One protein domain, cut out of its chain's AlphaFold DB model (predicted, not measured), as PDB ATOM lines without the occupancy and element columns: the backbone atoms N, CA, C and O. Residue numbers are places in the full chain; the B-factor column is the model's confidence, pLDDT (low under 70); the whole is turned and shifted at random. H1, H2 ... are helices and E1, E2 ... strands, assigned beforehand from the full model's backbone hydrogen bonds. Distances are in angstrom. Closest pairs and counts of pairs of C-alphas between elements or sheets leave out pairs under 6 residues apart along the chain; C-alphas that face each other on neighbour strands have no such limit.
ATOM      1  N   SER A 125       5.521 -25.539  -6.057       63.97
ATOM      2  CA  SER A 125       6.234 -24.966  -7.208       63.97
ATOM      3  C   SER A 125       5.394 -23.935  -7.968       63.97
ATOM      4  O   SER A 125       5.905 -23.249  -8.852       63.97
ATOM      5  N   GLY A 126       4.109 -23.798  -7.620       62.66
ATOM      6  CA  GLY A 126       3.199 -22.827  -8.205       62.66
ATOM      7  C   GLY A 126       2.803 -23.132  -9.647       62.66
ATOM      8  O   GLY A 126       2.410 -22.190 -10.333       62.66
ATOM      9  N   GLN A 127       2.914 -24.395 -10.085       72.75
ATOM     10  CA  GLN A 127       2.407 -24.922 -11.362       72.75
ATOM     11  C   GLN A 127       0.884 -25.115 -11.347       72.75
ATOM     12  O   GLN A 127       0.235 -25.004 -12.386       72.75
ATOM     13  N   ILE A 128       0.316 -25.358 -10.164       83.56
ATOM     14  CA  ILE A 128      -1.125 -25.366  -9.908       83.56
ATOM     15  C   ILE A 128      -1.431 -24.269  -8.893       83.56
ATOM     16  O   ILE A 128      -0.767 -24.161  -7.863       83.56
ATOM     17  N   ARG A 129      -2.442 -23.449  -9.173       87.25
ATOM     18  CA  ARG A 129      -2.901 -22.392  -8.267       87.25
ATOM     19  C   ARG A 129      -4.416 -22.378  -8.177       87.25
ATOM     20  O   ARG A 129      -5.122 -22.661  -9.139       87.25
ATOM     21  N   GLU A 130      -4.917 -21.998  -7.011       89.88
ATOM     22  CA  GLU A 130      -6.347 -21.805  -6.792       89.88
ATOM     23  C   GLU A 130      -6.826 -20.471  -7.370       89.88
ATOM     24  O   GLU A 130      -6.253 -19.408  -7.090       89.88
ATOM     25  N   CYS A 131      -7.944 -20.516  -8.093       86.69
ATOM     26  CA  CYS A 131      -8.689 -19.328  -8.480       86.69
ATOM     27  C   CYS A 131      -9.021 -18.483  -7.231       86.69
ATOM     28  O   CYS A 131      -9.650 -19.002  -6.304       86.69
ATOM     29  N   PRO A 132      -8.705 -17.174  -7.215       90.38
ATOM     30  CA  PRO A 132      -8.928 -16.315  -6.048       90.38
ATOM     31  C   PRO A 132     -10.410 -16.169  -5.662       90.38
ATOM     32  O   PRO A 132     -10.709 -15.931  -4.498       90.38
ATOM     33  N   THR A 133     -11.342 -16.353  -6.607       86.94
ATOM     34  CA  THR A 133     -12.791 -16.292  -6.340       86.94
ATOM     35  C   THR A 133     -13.364 -17.616  -5.834       86.94
ATOM     36  O   THR A 133     -13.916 -17.684  -4.743       86.94
ATOM     37  N   CYS A 134     -13.282 -18.678  -6.643       83.00
ATOM     38  CA  CYS A 134     -14.028 -19.919  -6.407       83.00
ATOM     39  C   CYS A 134     -13.169 -21.092  -5.907       83.00
ATOM     40  O   CYS A 134     -13.683 -22.208  -5.799       83.00
ATOM     41  N   ARG A 135     -11.870 -20.858  -5.660       87.81
ATOM     42  CA  ARG A 135     -10.861 -21.854  -5.245       87.81
ATOM     43  C   ARG A 135     -10.709 -23.058  -6.177       87.81
ATOM     44  O   ARG A 135     -10.108 -24.060  -5.813       87.81
ATOM     45  N   HIS A 136     -11.238 -22.979  -7.397       86.50
ATOM     46  CA  HIS A 136     -11.012 -24.009  -8.401       86.50
ATOM     47  C   HIS A 136      -9.528 -24.069  -8.764       86.50
ATOM     48  O   HIS A 136      -8.912 -23.030  -9.007       86.50
ATOM     49  N   LEU A 137      -8.968 -25.275  -8.794       87.94
ATOM     50  CA  LEU A 137      -7.571 -25.494  -9.146       87.94
ATOM     51  C   LEU A 137      -7.377 -25.227 -10.634       87.94
ATOM     52  O   LEU A 137      -8.140 -25.694 -11.472       87.94
ATOM     53  N   THR A 138      -6.380 -24.417 -10.951       86.25
ATOM     54  CA  THR A 138      -6.047 -24.011 -12.311       86.25
ATOM     55  C   THR A 138      -4.576 -24.299 -12.552       86.25
ATOM     56  O   THR A 138      -3.751 -24.088 -11.665       86.25
ATOM     57  N   LEU A 139      -4.258 -24.785 -13.748       86.94
ATOM     58  CA  LEU A 139      -2.897 -25.015 -14.218       86.94
ATOM     59  C   LEU A 139      -2.577 -23.989 -15.306       86.94
ATOM     60  O   LEU A 139      -3.450 -23.627 -16.094       86.94
ATOM     61  N   LYS A 140      -1.332 -23.515 -15.338       87.44
ATOM     62  CA  LYS A 140      -0.824 -22.646 -16.400       87.44
ATOM     63  C   LYS A 140       0.366 -23.327 -17.063       87.44
ATOM     64  O   LYS A 140       1.375 -23.575 -16.406       87.44
ATOM     65  N   GLU A 141       0.265 -23.591 -18.364       83.81
ATOM     66  CA  GLU A 141       1.409 -24.071 -19.140       83.81
ATOM     67  C   GLU A 141       2.480 -22.975 -19.292       83.81
ATOM     68  O   GLU A 141       2.198 -21.770 -19.373       83.81
ATOM     69  N   LYS A 142       3.742 -23.410 -19.337       85.38
ATOM     70  CA  LYS A 142       4.889 -22.528 -19.559       85.38
ATOM     71  C   LYS A 142       4.806 -21.894 -20.947       85.38
ATOM     72  O   LYS A 142       4.563 -22.576 -21.937       85.38
ATOM     73  N   GLY A 143       5.080 -20.593 -21.028       84.75
ATOM     74  CA  GLY A 143       5.026 -19.856 -22.296       84.75
ATOM     75  C   GLY A 143       3.649 -19.279 -22.628       84.75
ATOM     76  O   GLY A 143       3.441 -18.823 -23.748       84.75
ATOM     77  N   LEU A 144       2.727 -19.250 -21.666       88.06
ATOM     78  CA  LEU A 144       1.489 -18.473 -21.732       88.06
ATOM     79  C   LEU A 144       1.588 -17.224 -20.859       88.06
ATOM     80  O   LEU A 144       2.327 -17.202 -19.874       88.06
ATOM     81  N   CYS A 145       0.822 -16.183 -21.189       89.69
ATOM     82  CA  CYS A 145       0.764 -15.005 -20.333       89.69
ATOM     83  C   CYS A 145       0.088 -15.335 -18.995       89.69
ATOM     84  O   CYS A 145      -0.765 -16.214 -18.909       89.69
ATOM     85  N   ASN A 146       0.418 -14.577 -17.957       93.12
ATOM     86  CA  ASN A 146      -0.132 -14.744 -16.617       93.12
ATOM     87  C   ASN A 146      -1.621 -14.406 -16.524       93.12
ATOM     88  O   ASN A 146      -2.244 -14.760 -15.537       93.12
ATOM     89  N   VAL A 147      -2.213 -13.727 -17.505       91.94
ATOM     90  CA  VAL A 147      -3.648 -13.424 -17.478       91.94
ATOM     91  C   VAL A 147      -4.441 -14.598 -18.035       91.94
ATOM     92  O   VAL A 147      -4.356 -14.882 -19.230       91.94
ATOM     93  N   ILE A 148      -5.222 -15.236 -17.166       90.88
ATOM     94  CA  ILE A 148      -5.994 -16.444 -17.460       90.88
ATOM     95  C   ILE A 148      -7.448 -16.298 -17.005       90.88
ATOM     96  O   ILE A 148      -7.756 -15.501 -16.117       90.88
ATOM     97  N   GLU A 149      -8.339 -17.080 -17.606       88.75
ATOM     98  CA  GLU A 149      -9.750 -17.168 -17.231       88.75
ATOM     99  C   GLU A 149      -9.990 -18.425 -16.387       88.75
ATOM    100  O   GLU A 149      -9.489 -19.507 -16.691       88.75
ATOM    101  N   CYS A 150     -10.751 -18.303 -15.299       85.44
ATOM    102  CA  CYS A 150     -11.135 -19.469 -14.514       85.44
ATOM    103  C   CYS A 150     -12.194 -20.294 -15.253       85.44
ATOM    104  O   CYS A 150     -13.330 -19.849 -15.394       85.44
ATOM    105  N   ALA A 151     -11.875 -21.547 -15.586       84.31
ATOM    106  CA  ALA A 151     -12.800 -22.468 -16.254       84.31
ATOM    107  C   ALA A 151     -14.112 -22.735 -15.483       84.31
ATOM    108  O   ALA A 151     -15.104 -23.141 -16.082       84.31
ATOM    109  N   LYS A 152     -14.141 -22.517 -14.157       84.62
ATOM    110  CA  LYS A 152     -15.335 -22.745 -13.324       84.62
ATOM    111  C   LYS A 152     -16.243 -21.521 -13.205       84.62
ATOM    112  O   LYS A 152     -17.458 -21.678 -13.218       84.62
ATOM    113  N   CYS A 153     -15.682 -20.327 -13.000       84.56
ATOM    114  CA  CYS A 153     -16.472 -19.127 -12.690       84.56
ATOM    115  C   CYS A 153     -16.266 -17.955 -13.661       84.56
ATOM    116  O   CYS A 153     -16.791 -16.878 -13.400       84.56
ATOM    117  N   GLY A 154     -15.479 -18.129 -14.728       84.81
ATOM    118  CA  GLY A 154     -15.285 -17.132 -15.790       84.81
ATOM    119  C   GLY A 154     -14.531 -15.865 -15.377       84.81
ATOM    120  O   GLY A 154     -14.443 -14.914 -16.146       84.81
ATOM    121  N   ILE A 155     -13.990 -15.800 -14.154       87.75
ATOM    122  CA  ILE A 155     -13.236 -14.618 -13.721       87.75
ATOM    123  C   ILE A 155     -11.875 -14.588 -14.414       87.75
ATOM    124  O   ILE A 155     -11.164 -15.597 -14.437       87.75
ATOM    125  N   TRP A 156     -11.486 -13.421 -14.917       90.31
ATOM    126  CA  TRP A 156     -10.127 -13.187 -15.386       90.31
ATOM    127  C   TRP A 156      -9.239 -12.830 -14.203       90.31
ATOM    128  O   TRP A 156      -9.591 -11.979 -13.384       90.31
ATOM    129  N   TRP A 157      -8.082 -13.471 -14.098       93.81
ATOM    130  CA  TRP A 157      -7.135 -13.195 -13.027       93.81
ATOM    131  C   TRP A 157      -5.684 -13.365 -13.480       93.81
ATOM    132  O   TRP A 157      -5.381 -14.067 -14.445       93.81
ATOM    133  N   ASN A 158      -4.779 -12.665 -12.804       94.06
ATOM    134  CA  ASN A 158      -3.349 -12.743 -13.055       94.06
ATOM    135  C   ASN A 158      -2.747 -13.858 -12.192       94.06
ATOM    136  O   ASN A 158      -2.728 -13.762 -10.967       94.06
ATOM    137  N   TRP A 159      -2.222 -14.895 -12.834       92.06
ATOM    138  CA  TRP A 159      -1.557 -16.042 -12.228       92.06
ATOM    139  C   TRP A 159      -0.537 -15.635 -11.170       92.06
ATOM    140  O   TRP A 159      -0.552 -16.183 -10.069       92.06
ATOM    141  N   ARG A 160       0.313 -14.647 -11.484       90.12
ATOM    142  CA  ARG A 160       1.425 -14.198 -10.645       90.12
ATOM    143  C   ARG A 160       0.957 -13.359  -9.462       90.12
ATOM    144  O   ARG A 160       1.365 -13.638  -8.340       90.12
ATOM    145  N   THR A 161       0.125 -12.345  -9.704       91.56
ATOM    146  CA  THR A 161      -0.266 -11.350  -8.683       91.56
ATOM    147  C   THR A 161      -1.582 -11.663  -7.974       91.56
ATOM    148  O   THR A 161      -1.893 -11.039  -6.966       91.56
ATOM    149  N   ARG A 162      -2.364 -12.616  -8.492       91.81
ATOM    150  CA  ARG A 162      -3.745 -12.937  -8.086       91.81
ATOM    151  C   ARG A 162      -4.756 -11.795  -8.268       91.81
ATOM    152  O   ARG A 162      -5.890 -11.917  -7.817       91.81
ATOM    153  N   GLU A 163      -4.377 -10.719  -8.961       92.19
ATOM    154  CA  GLU A 163      -5.268  -9.608  -9.311       92.19
ATOM    155  C   GLU A 163      -6.406 -10.088 -10.221       92.19
ATOM    156  O   GLU A 163      -6.162 -10.832 -11.170       92.19
ATOM    157  N   GLN A 164      -7.636  -9.654  -9.946       91.62
ATOM    158  CA  GLN A 164      -8.836 -10.018 -10.705       91.62
ATOM    159  C   GLN A 164      -9.251  -8.901 -11.681       91.62
ATOM    160  O   GLN A 164      -8.924  -7.721 -11.513       91.62
ATOM    161  N   GLY A 165     -10.004  -9.266 -12.713       83.62
ATOM    162  CA  GLY A 165     -10.592  -8.339 -13.671       83.62
ATOM    163  C   GLY A 165     -11.889  -8.876 -14.262       83.62
ATOM    164  O   GLY A 165     -12.102 -10.084 -14.336       83.62
ATOM    165  N   HIS A 166     -12.755  -7.962 -14.700       77.44
ATOM    166  CA  HIS A 166     -14.008  -8.312 -15.371       77.44
ATOM    167  C   HIS A 166     -13.802  -8.746 -16.826       77.44
ATOM    168  O   HIS A 166     -14.635  -9.462 -17.371       77.44
ATOM    169  N   ASN A 167     -12.694  -8.345 -17.453       83.19
ATOM    170  CA  ASN A 167     -12.321  -8.782 -18.793       83.19
ATOM    171  C   ASN A 167     -10.802  -9.009 -18.897       83.19
ATOM    172  O   ASN A 167     -10.003  -8.450 -18.135       83.19
ATOM    173  N   GLY A 168     -10.404  -9.836 -19.864       83.25
ATOM    174  CA  GLY A 168      -9.001 -10.160 -20.105       83.25
ATOM    175  C   GLY A 168      -8.191  -9.029 -20.750       83.25
ATOM    176  O   GLY A 168      -6.977  -8.988 -20.548       83.25
ATOM    177  N   LYS A 169      -8.814  -8.109 -21.508       85.69
ATOM    178  CA  LYS A 169      -8.121  -7.011 -22.223       85.69
ATOM    179  C   LYS A 169      -7.485  -6.044 -21.219       85.69
ATOM    180  O   LYS A 169      -6.266  -5.855 -21.242       85.69
ATOM    181  N   ASP A 170      -8.277  -5.552 -20.274       83.25
ATOM    182  CA  ASP A 170      -7.861  -4.589 -19.251       83.25
ATOM    183  C   ASP A 170      -6.852  -5.208 -18.287       83.25
ATOM    184  O   ASP A 170      -5.856  -4.588 -17.906       83.25
ATOM    185  N   LEU A 171      -7.070  -6.470 -17.903       88.31
ATOM    186  CA  LEU A 171      -6.150  -7.170 -17.016       88.31
ATOM    187  C   LEU A 171      -4.803  -7.451 -17.702       88.31
ATOM    188  O   LEU A 171      -3.758  -7.296 -17.070       88.31
ATOM    189  N   LYS A 172      -4.794  -7.772 -19.007       89.88
ATOM    190  CA  LYS A 172      -3.554  -7.871 -19.800       89.88
ATOM    191  C   LYS A 172      -2.846  -6.525 -19.902       89.88
ATOM    192  O   LYS A 172      -1.625  -6.494 -19.784       89.88
ATOM    193  N   GLN A 173      -3.570  -5.424 -20.097       85.62
ATOM    194  CA  GLN A 173      -2.971  -4.089 -20.155       85.62
ATOM    195  C   GLN A 173      -2.319  -3.699 -18.823       85.62
ATOM    196  O   GLN A 173      -1.141  -3.344 -18.814       85.62
ATOM    197  N   ARG A 174      -3.023  -3.860 -17.696       87.31
ATOM    198  CA  ARG A 174      -2.451  -3.646 -16.353       87.31
ATOM    199  C   ARG A 174      -1.221  -4.515 -16.110       87.31
ATOM    200  O   ARG A 174      -0.186  -4.012 -15.680       87.31
ATOM    201  N   ALA A 175      -1.285  -5.796 -16.472       90.88
ATOM    202  CA  ALA A 175      -0.153  -6.705 -16.334       90.88
ATOM    203  C   ALA A 175       1.056  -6.302 -17.203       90.88
ATOM    204  O   ALA A 175       2.194  -6.509 -16.788       90.88
ATOM    205  N   ARG A 176       0.845  -5.705 -18.389       89.56
ATOM    206  CA  ARG A 176       1.936  -5.135 -19.208       89.56
ATOM    207  C   ARG A 176       2.584  -3.944 -18.516       89.56
ATOM    208  O   ARG A 176       3.802  -3.935 -18.386       89.56
ATOM    209  N   MET A 177       1.776  -2.989 -18.050       88.00
ATOM    210  CA  MET A 177       2.268  -1.787 -17.363       88.00
ATOM    211  C   MET A 177       3.072  -2.142 -16.110       88.00
ATOM    212  O   MET A 177       4.109  -1.546 -15.847       88.00
ATOM    213  N   ASN A 178       2.633  -3.173 -15.387       89.25
ATOM    214  CA  ASN A 178       3.270  -3.619 -14.151       89.25
ATOM    215  C   ASN A 178       4.412  -4.629 -14.374       89.25
ATOM    216  O   ASN A 178       4.992  -5.112 -13.405       89.25
ATOM    217  N   GLY A 179       4.717  -5.009 -15.621       89.38
ATOM    218  CA  GLY A 179       5.746  -6.013 -15.920       89.38
ATOM    219  C   GLY A 179       5.422  -7.425 -15.405       89.38
ATOM    220  O   GLY A 179       6.322  -8.239 -15.213       89.38
ATOM    221  N   THR A 180       4.143  -7.735 -15.170       91.88
ATOM    222  CA  THR A 180       3.664  -9.019 -14.628       91.88
ATOM    223  C   THR A 180       2.898  -9.861 -15.646       91.88
ATOM    224  O   THR A 180       2.351 -10.902 -15.281       91.88
ATOM    225  N   LEU A 181       2.858  -9.452 -16.922       90.88
ATOM    226  CA  LEU A 181       2.193 -10.214 -17.988       90.88
ATOM    227  C   LEU A 181       2.833 -11.593 -18.212       90.88
ATOM    228  O   LEU A 181       2.129 -12.515 -18.610       90.88
ATOM    229  N   TRP A 182       4.126 -11.748 -17.940       91.00
ATOM    230  CA  TRP A 182       4.874 -12.992 -18.139       91.00
ATOM    231  C   TRP A 182       5.636 -13.375 -16.871       91.00
ATOM    232  O   TRP A 182       6.037 -12.500 -16.095       91.00
ATOM    233  N   GLU A 183       5.862 -14.673 -16.661       89.56
ATOM    234  CA  GLU A 183       6.919 -15.100 -15.741       89.56
ATOM    235  C   GLU A 183       8.304 -14.830 -16.359       89.56
ATOM    236  O   GLU A 183       8.439 -14.746 -17.590       89.56
ATOM    237  N   PRO A 184       9.355 -14.674 -15.533       87.06
ATOM    238  CA  PRO A 184      10.713 -14.469 -16.022       87.06
ATOM    239  C   PRO A 184      11.123 -15.516 -17.069       87.06
ATOM    240  O   PRO A 184      11.025 -16.720 -16.846       87.06
ATOM    241  N   GLY A 185      11.582 -15.049 -18.233       86.56
ATOM    242  CA  GLY A 185      12.055 -15.904 -19.328       86.56
ATOM    243  C   GLY A 185      10.966 -16.565 -20.184       86.56
ATOM    244  O   GLY A 185      11.287 -17.067 -21.260       86.56
ATOM    245  N   GLU A 186       9.688 -16.533 -19.792       89.38
ATOM    246  CA  GLU A 186       8.624 -17.207 -20.551       89.38
ATOM    247  C   GLU A 186       8.308 -16.545 -21.889       89.38
ATOM    248  O   GLU A 186       8.054 -17.248 -22.864       89.38
ATOM    249  N   LEU A 187       8.360 -15.211 -21.961       88.44
ATOM    250  CA  LEU A 187       8.174 -14.503 -23.229       88.44
ATOM    251  C   LEU A 187       9.242 -14.924 -24.245       88.44
ATOM    252  O   LEU A 187       8.920 -15.239 -25.388       88.44
ATOM    253  N   ARG A 188      10.505 -14.979 -23.809       87.25
ATOM    254  CA  ARG A 188      11.624 -15.409 -24.650       87.25
ATOM    255  C   ARG A 188      11.466 -16.867 -25.072       87.25
ATOM    256  O   ARG A 188      11.614 -17.162 -26.250       87.25
ATOM    257  N   TYR A 189      11.106 -17.751 -24.140       89.12
ATOM    258  CA  TYR A 189      10.808 -19.151 -24.439       89.12
ATOM    259  C   TYR A 189       9.724 -19.279 -25.516       89.12
ATOM    260  O   TYR A 189       9.907 -19.989 -26.497       89.12
ATOM    261  N   GLN A 190       8.618 -18.546 -25.378       89.19
ATOM    262  CA  GLN A 190       7.527 -18.575 -26.347       89.19
ATOM    263  C   GLN A 190       7.957 -18.037 -27.726       89.19
ATOM    264  O   GLN A 190       7.542 -18.579 -28.749       89.19
ATOM    265  N   GLN A 191       8.780 -16.983 -27.767       88.06
ATOM    266  CA  GLN A 191       9.339 -16.421 -29.006       88.06
ATOM    267  C   GLN A 191      10.312 -17.388 -29.692       88.06
ATOM    268  O   GLN A 191      10.284 -17.550 -30.911       88.06
ATOM    269  N   GLU A 192      11.172 -18.050 -28.918       90.38
ATOM    270  CA  GLU A 192      12.085 -19.074 -29.427       90.38
ATOM    271  C   GLU A 192      11.308 -20.290 -29.945       90.38
ATOM    272  O   GLU A 192      11.651 -20.803 -31.011       90.38
ATOM    273  N   LEU A 193      10.242 -20.693 -29.249       89.06
ATOM    274  CA  LEU A 193       9.367 -21.790 -29.652       89.06
ATOM    275  C   LEU A 193       8.658 -21.487 -30.976       89.06
ATOM    276  O   LEU A 193       8.688 -22.310 -31.880       89.06
ATOM    277  N   GLU A 194       8.088 -20.292 -31.133       88.94
ATOM    278  CA  GLU A 194       7.484 -19.872 -32.405       88.94
ATOM    279  C   GLU A 194       8.496 -19.897 -33.559       88.94
ATOM    280  O   GLU A 194       8.174 -20.359 -34.653       88.94
ATOM    281  N   ARG A 195       9.721 -19.417 -33.315       88.75
ATOM    282  CA  ARG A 195      10.752 -19.290 -34.351       88.75
ATOM    283  C   ARG A 195      11.314 -20.633 -34.806       88.75
ATOM    284  O   ARG A 195      11.568 -20.805 -35.995       88.75
ATOM    285  N   HIS A 196      11.563 -21.544 -33.870       93.25
ATOM    286  CA  HIS A 196      12.281 -22.791 -34.150       93.25
ATOM    287  C   HIS A 196      11.356 -24.009 -34.236       93.25
ATOM    288  O   HIS A 196      11.704 -24.975 -34.909       93.25
ATOM    289  N   ASN A 197      10.183 -23.972 -33.593       92.00
ATOM    290  CA  ASN A 197       9.199 -25.053 -33.615       92.00
ATOM    291  C   ASN A 197       7.748 -24.521 -33.704       92.00
ATOM    292  O   ASN A 197       6.964 -24.628 -32.752       92.00
ATOM    293  N   PRO A 198       7.344 -23.961 -34.860       88.62
ATOM    294  CA  PRO A 198       6.021 -23.359 -35.031       88.62
ATOM    295  C   PRO A 198       4.866 -24.358 -34.858       88.62
ATOM    296  O   PRO A 198       3.760 -23.957 -34.499       88.62
ATOM    297  N   THR A 199       5.098 -25.652 -35.096       89.94
ATOM    298  CA  THR A 199       4.098 -26.708 -34.880       89.94
ATOM    299  C   THR A 199       3.789 -26.874 -33.396       89.94
ATOM    300  O   THR A 199       2.626 -26.849 -32.999       89.94
ATOM    301  N   GLU A 200       4.824 -26.980 -32.561       87.56
ATOM    302  CA  GLU A 200       4.663 -27.071 -31.107       87.56
ATOM    303  C   GLU A 200       4.089 -25.779 -30.521       87.56
ATOM    304  O   GLU A 200       3.242 -25.826 -29.628       87.56
ATOM    305  N   PHE A 201       4.469 -24.624 -31.075       87.88
ATOM    306  CA  PHE A 201       3.890 -23.342 -30.698       87.88
ATOM    307  C   PHE A 201       2.374 -23.279 -30.955       87.88
ATOM    308  O   PHE A 201       1.618 -22.874 -30.074       87.88
ATOM    309  N   LYS A 202       1.905 -23.717 -32.131       87.50
ATOM    310  CA  LYS A 202       0.465 -23.779 -32.440       87.50
ATOM    311  C   LYS A 202      -0.271 -24.738 -31.508       87.50
ATOM    312  O   LYS A 202      -1.291 -24.359 -30.939       87.50
ATOM    313  N   ALA A 203       0.290 -25.925 -31.279       86.69
ATOM    314  CA  ALA A 203      -0.288 -26.908 -30.367       86.69
ATOM    315  C   ALA A 203      -0.387 -26.376 -28.924       86.69
ATOM    316  O   ALA A 203      -1.384 -26.622 -28.249       86.69
ATOM    317  N   LEU A 204       0.615 -25.622 -28.450       85.38
ATOM    318  CA  LEU A 204       0.581 -24.951 -27.145       85.38
ATOM    319  C   LEU A 204      -0.610 -23.990 -27.034       85.38
ATOM    320  O   LEU A 204      -1.315 -24.003 -26.025       85.38
ATOM    321  N   LEU A 205      -0.846 -23.165 -28.058       84.25
ATOM    322  CA  LEU A 205      -1.967 -22.224 -28.067       84.25
ATOM    323  C   LEU A 205      -3.319 -22.950 -28.096       84.25
ATOM    324  O   LEU A 205      -4.191 -22.645 -27.283       84.25
ATOM    325  N   GLU A 206      -3.469 -23.939 -28.978       84.94
ATOM    326  CA  GLU A 206      -4.721 -24.681 -29.167       84.94
ATOM    327  C   GLU A 206      -5.141 -25.454 -27.913       84.94
ATOM    328  O   GLU A 206      -6.298 -25.358 -27.501       84.94
ATOM    329  N   ARG A 207      -4.202 -26.140 -27.239       80.69
ATOM    330  CA  ARG A 207      -4.475 -26.825 -25.958       80.69
ATOM    331  C   ARG A 207      -4.976 -25.882 -24.864       80.69
ATOM    332  O   ARG A 207      -5.658 -26.319 -23.945       80.69
ATOM    333  N   ASN A 208      -4.656 -24.595 -24.978       76.75
ATOM    334  CA  ASN A 208      -5.038 -23.561 -24.023       76.75
ATOM    335  C   ASN A 208      -6.183 -22.676 -24.541       76.75
ATOM    336  O   ASN A 208      -6.405 -21.584 -24.019       76.75
ATOM    337  N   GLY A 209      -6.910 -23.135 -25.566       75.31
ATOM    338  CA  GLY A 209      -8.087 -22.450 -26.106       75.31
ATOM    339  C   GLY A 209      -7.772 -21.150 -26.849       75.31
ATOM    340  O   GLY A 209      -8.674 -20.351 -27.099       75.31
ATOM    341  N   ILE A 210      -6.509 -20.911 -27.206       78.19
ATOM    342  CA  ILE A 210      -6.081 -19.732 -27.959       78.19
ATOM    343  C   ILE A 210      -5.977 -20.124 -29.429       78.19
ATOM    344  O   ILE A 210      -5.138 -20.934 -29.819       78.19
ATOM    345  N   ARG A 211      -6.808 -19.516 -30.275       80.00
ATOM    346  CA  ARG A 211      -6.686 -19.685 -31.724       80.00
ATOM    347  C   ARG A 211      -5.423 -18.975 -32.207       80.00
ATOM    348  O   ARG A 211      -5.274 -17.774 -31.985       80.00
ATOM    349  N   TYR A 212      -4.527 -19.706 -32.865       78.94
ATOM    350  CA  TYR A 212      -3.373 -19.097 -33.519       78.94
ATOM    351  C   TYR A 212      -3.844 -18.179 -34.650       78.94
ATOM    352  O   TYR A 212      -4.558 -18.614 -35.557       78.94
ATOM    353  N   ASP A 213      -3.421 -16.922 -34.591       78.75
ATOM    354  CA  ASP A 213      -3.589 -15.955 -35.665       78.75
ATOM    355  C   ASP A 213      -2.194 -15.608 -36.216       78.75
ATOM    356  O   ASP A 213      -1.379 -15.033 -35.489       78.75
ATOM    357  N   PRO A 214      -1.882 -15.969 -37.477       73.88
ATOM    358  CA  PRO A 214      -0.592 -15.667 -38.094       73.88
ATOM    359  C   PRO A 214      -0.335 -14.163 -38.256       73.88
ATOM    360  O   PRO A 214       0.813 -13.768 -38.436       73.88
TER     361      PRO A 214
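What this domain is: This is residues 125 to 214 of the 224 residues of the protein "Hypothetical protein" of Rotaria sp. Silwood2 (UniProt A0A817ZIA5). Two small antiparallel strand hairpins, E1 with E2 and E3 with E4, form one end of the domain, with H1 packed on the E3 and E4 hairpin; at the other end H2 and H3 make a V whose tip, residues 195 to 200, sticks out. The turns between the hairpin strands, residues 131 to 136 and 150 to 155, lie at the end away from the V. The printed part has 90 residues with four named strands and then three named helices, in the order E1 E2 E3 E4 H1 H2 H3, and its two sheets have the orders E1 - E2 and E3 - E4. The class is mixed, helices and strands, with 43 residues, under half, in named elements. The whole is compact, with a radius of gyration of the C-alphas of 13.1 A and spans of 38 by 28 by 26 A.

How they stand to each other: E3, residues 147 to 149, and E4, residues 156 to 158, are antiparallel neighbours in a hairpin, at 146 degrees; N 148 and O 157 are within hydrogen-bond range at 3.0 A. Outside the named strands there is a short pairing: residues 156 to 157 of E4 pair antiparallel with residues 164 to 165. H1, residues 168 to 177, has its closest C-alphas to E4 at Trp 156 and Gly 168, 5.7 A apart, and to E3 at Val 147 and Lys 172, 6.0 A apart. E1, residues 128 to 130, and E2, residues 137 to 139, form the other antiparallel hairpin, at 142 degrees, with N 138 and O 129 within hydrogen-bond range at 2.8 A. E2 and E3 are apart. H2, residues 186 to 196, and H3, residues 198 to 207, touch, their closest C-alphas being those of Glu 194 and Phe 201 at 5.3 A, at a steep tilt of 51 degrees, opposite ways. H1 and H2 are apart. In H1, H2 and H3 every O i to N i+4 pair is within hydrogen-bond range.

Where its parts are: E1 begins at C-alpha 128, (-1.125, -25.366, -9.908), and is 7.0 A long; E2 is 6.9 A, and E3 and E4 are 7.2 A each. H1 is 14.3 A long and begins at C-alpha 168, (-9.001, -10.160, -20.105). H2 is 15.1 A long, and H3 is 14.3 A long and ends at C-alpha 207, (-4.475, -26.825, -25.958).

The domain as a whole: The two C-alphas farthest apart are those of Cys 134 and His 196, 38.3 A. The printed part has no cut. The link from H2 to H3 is tight, and no link is long. The mean pLDDT of the printed part is 86.4, and residues 125 to 126 are under 70.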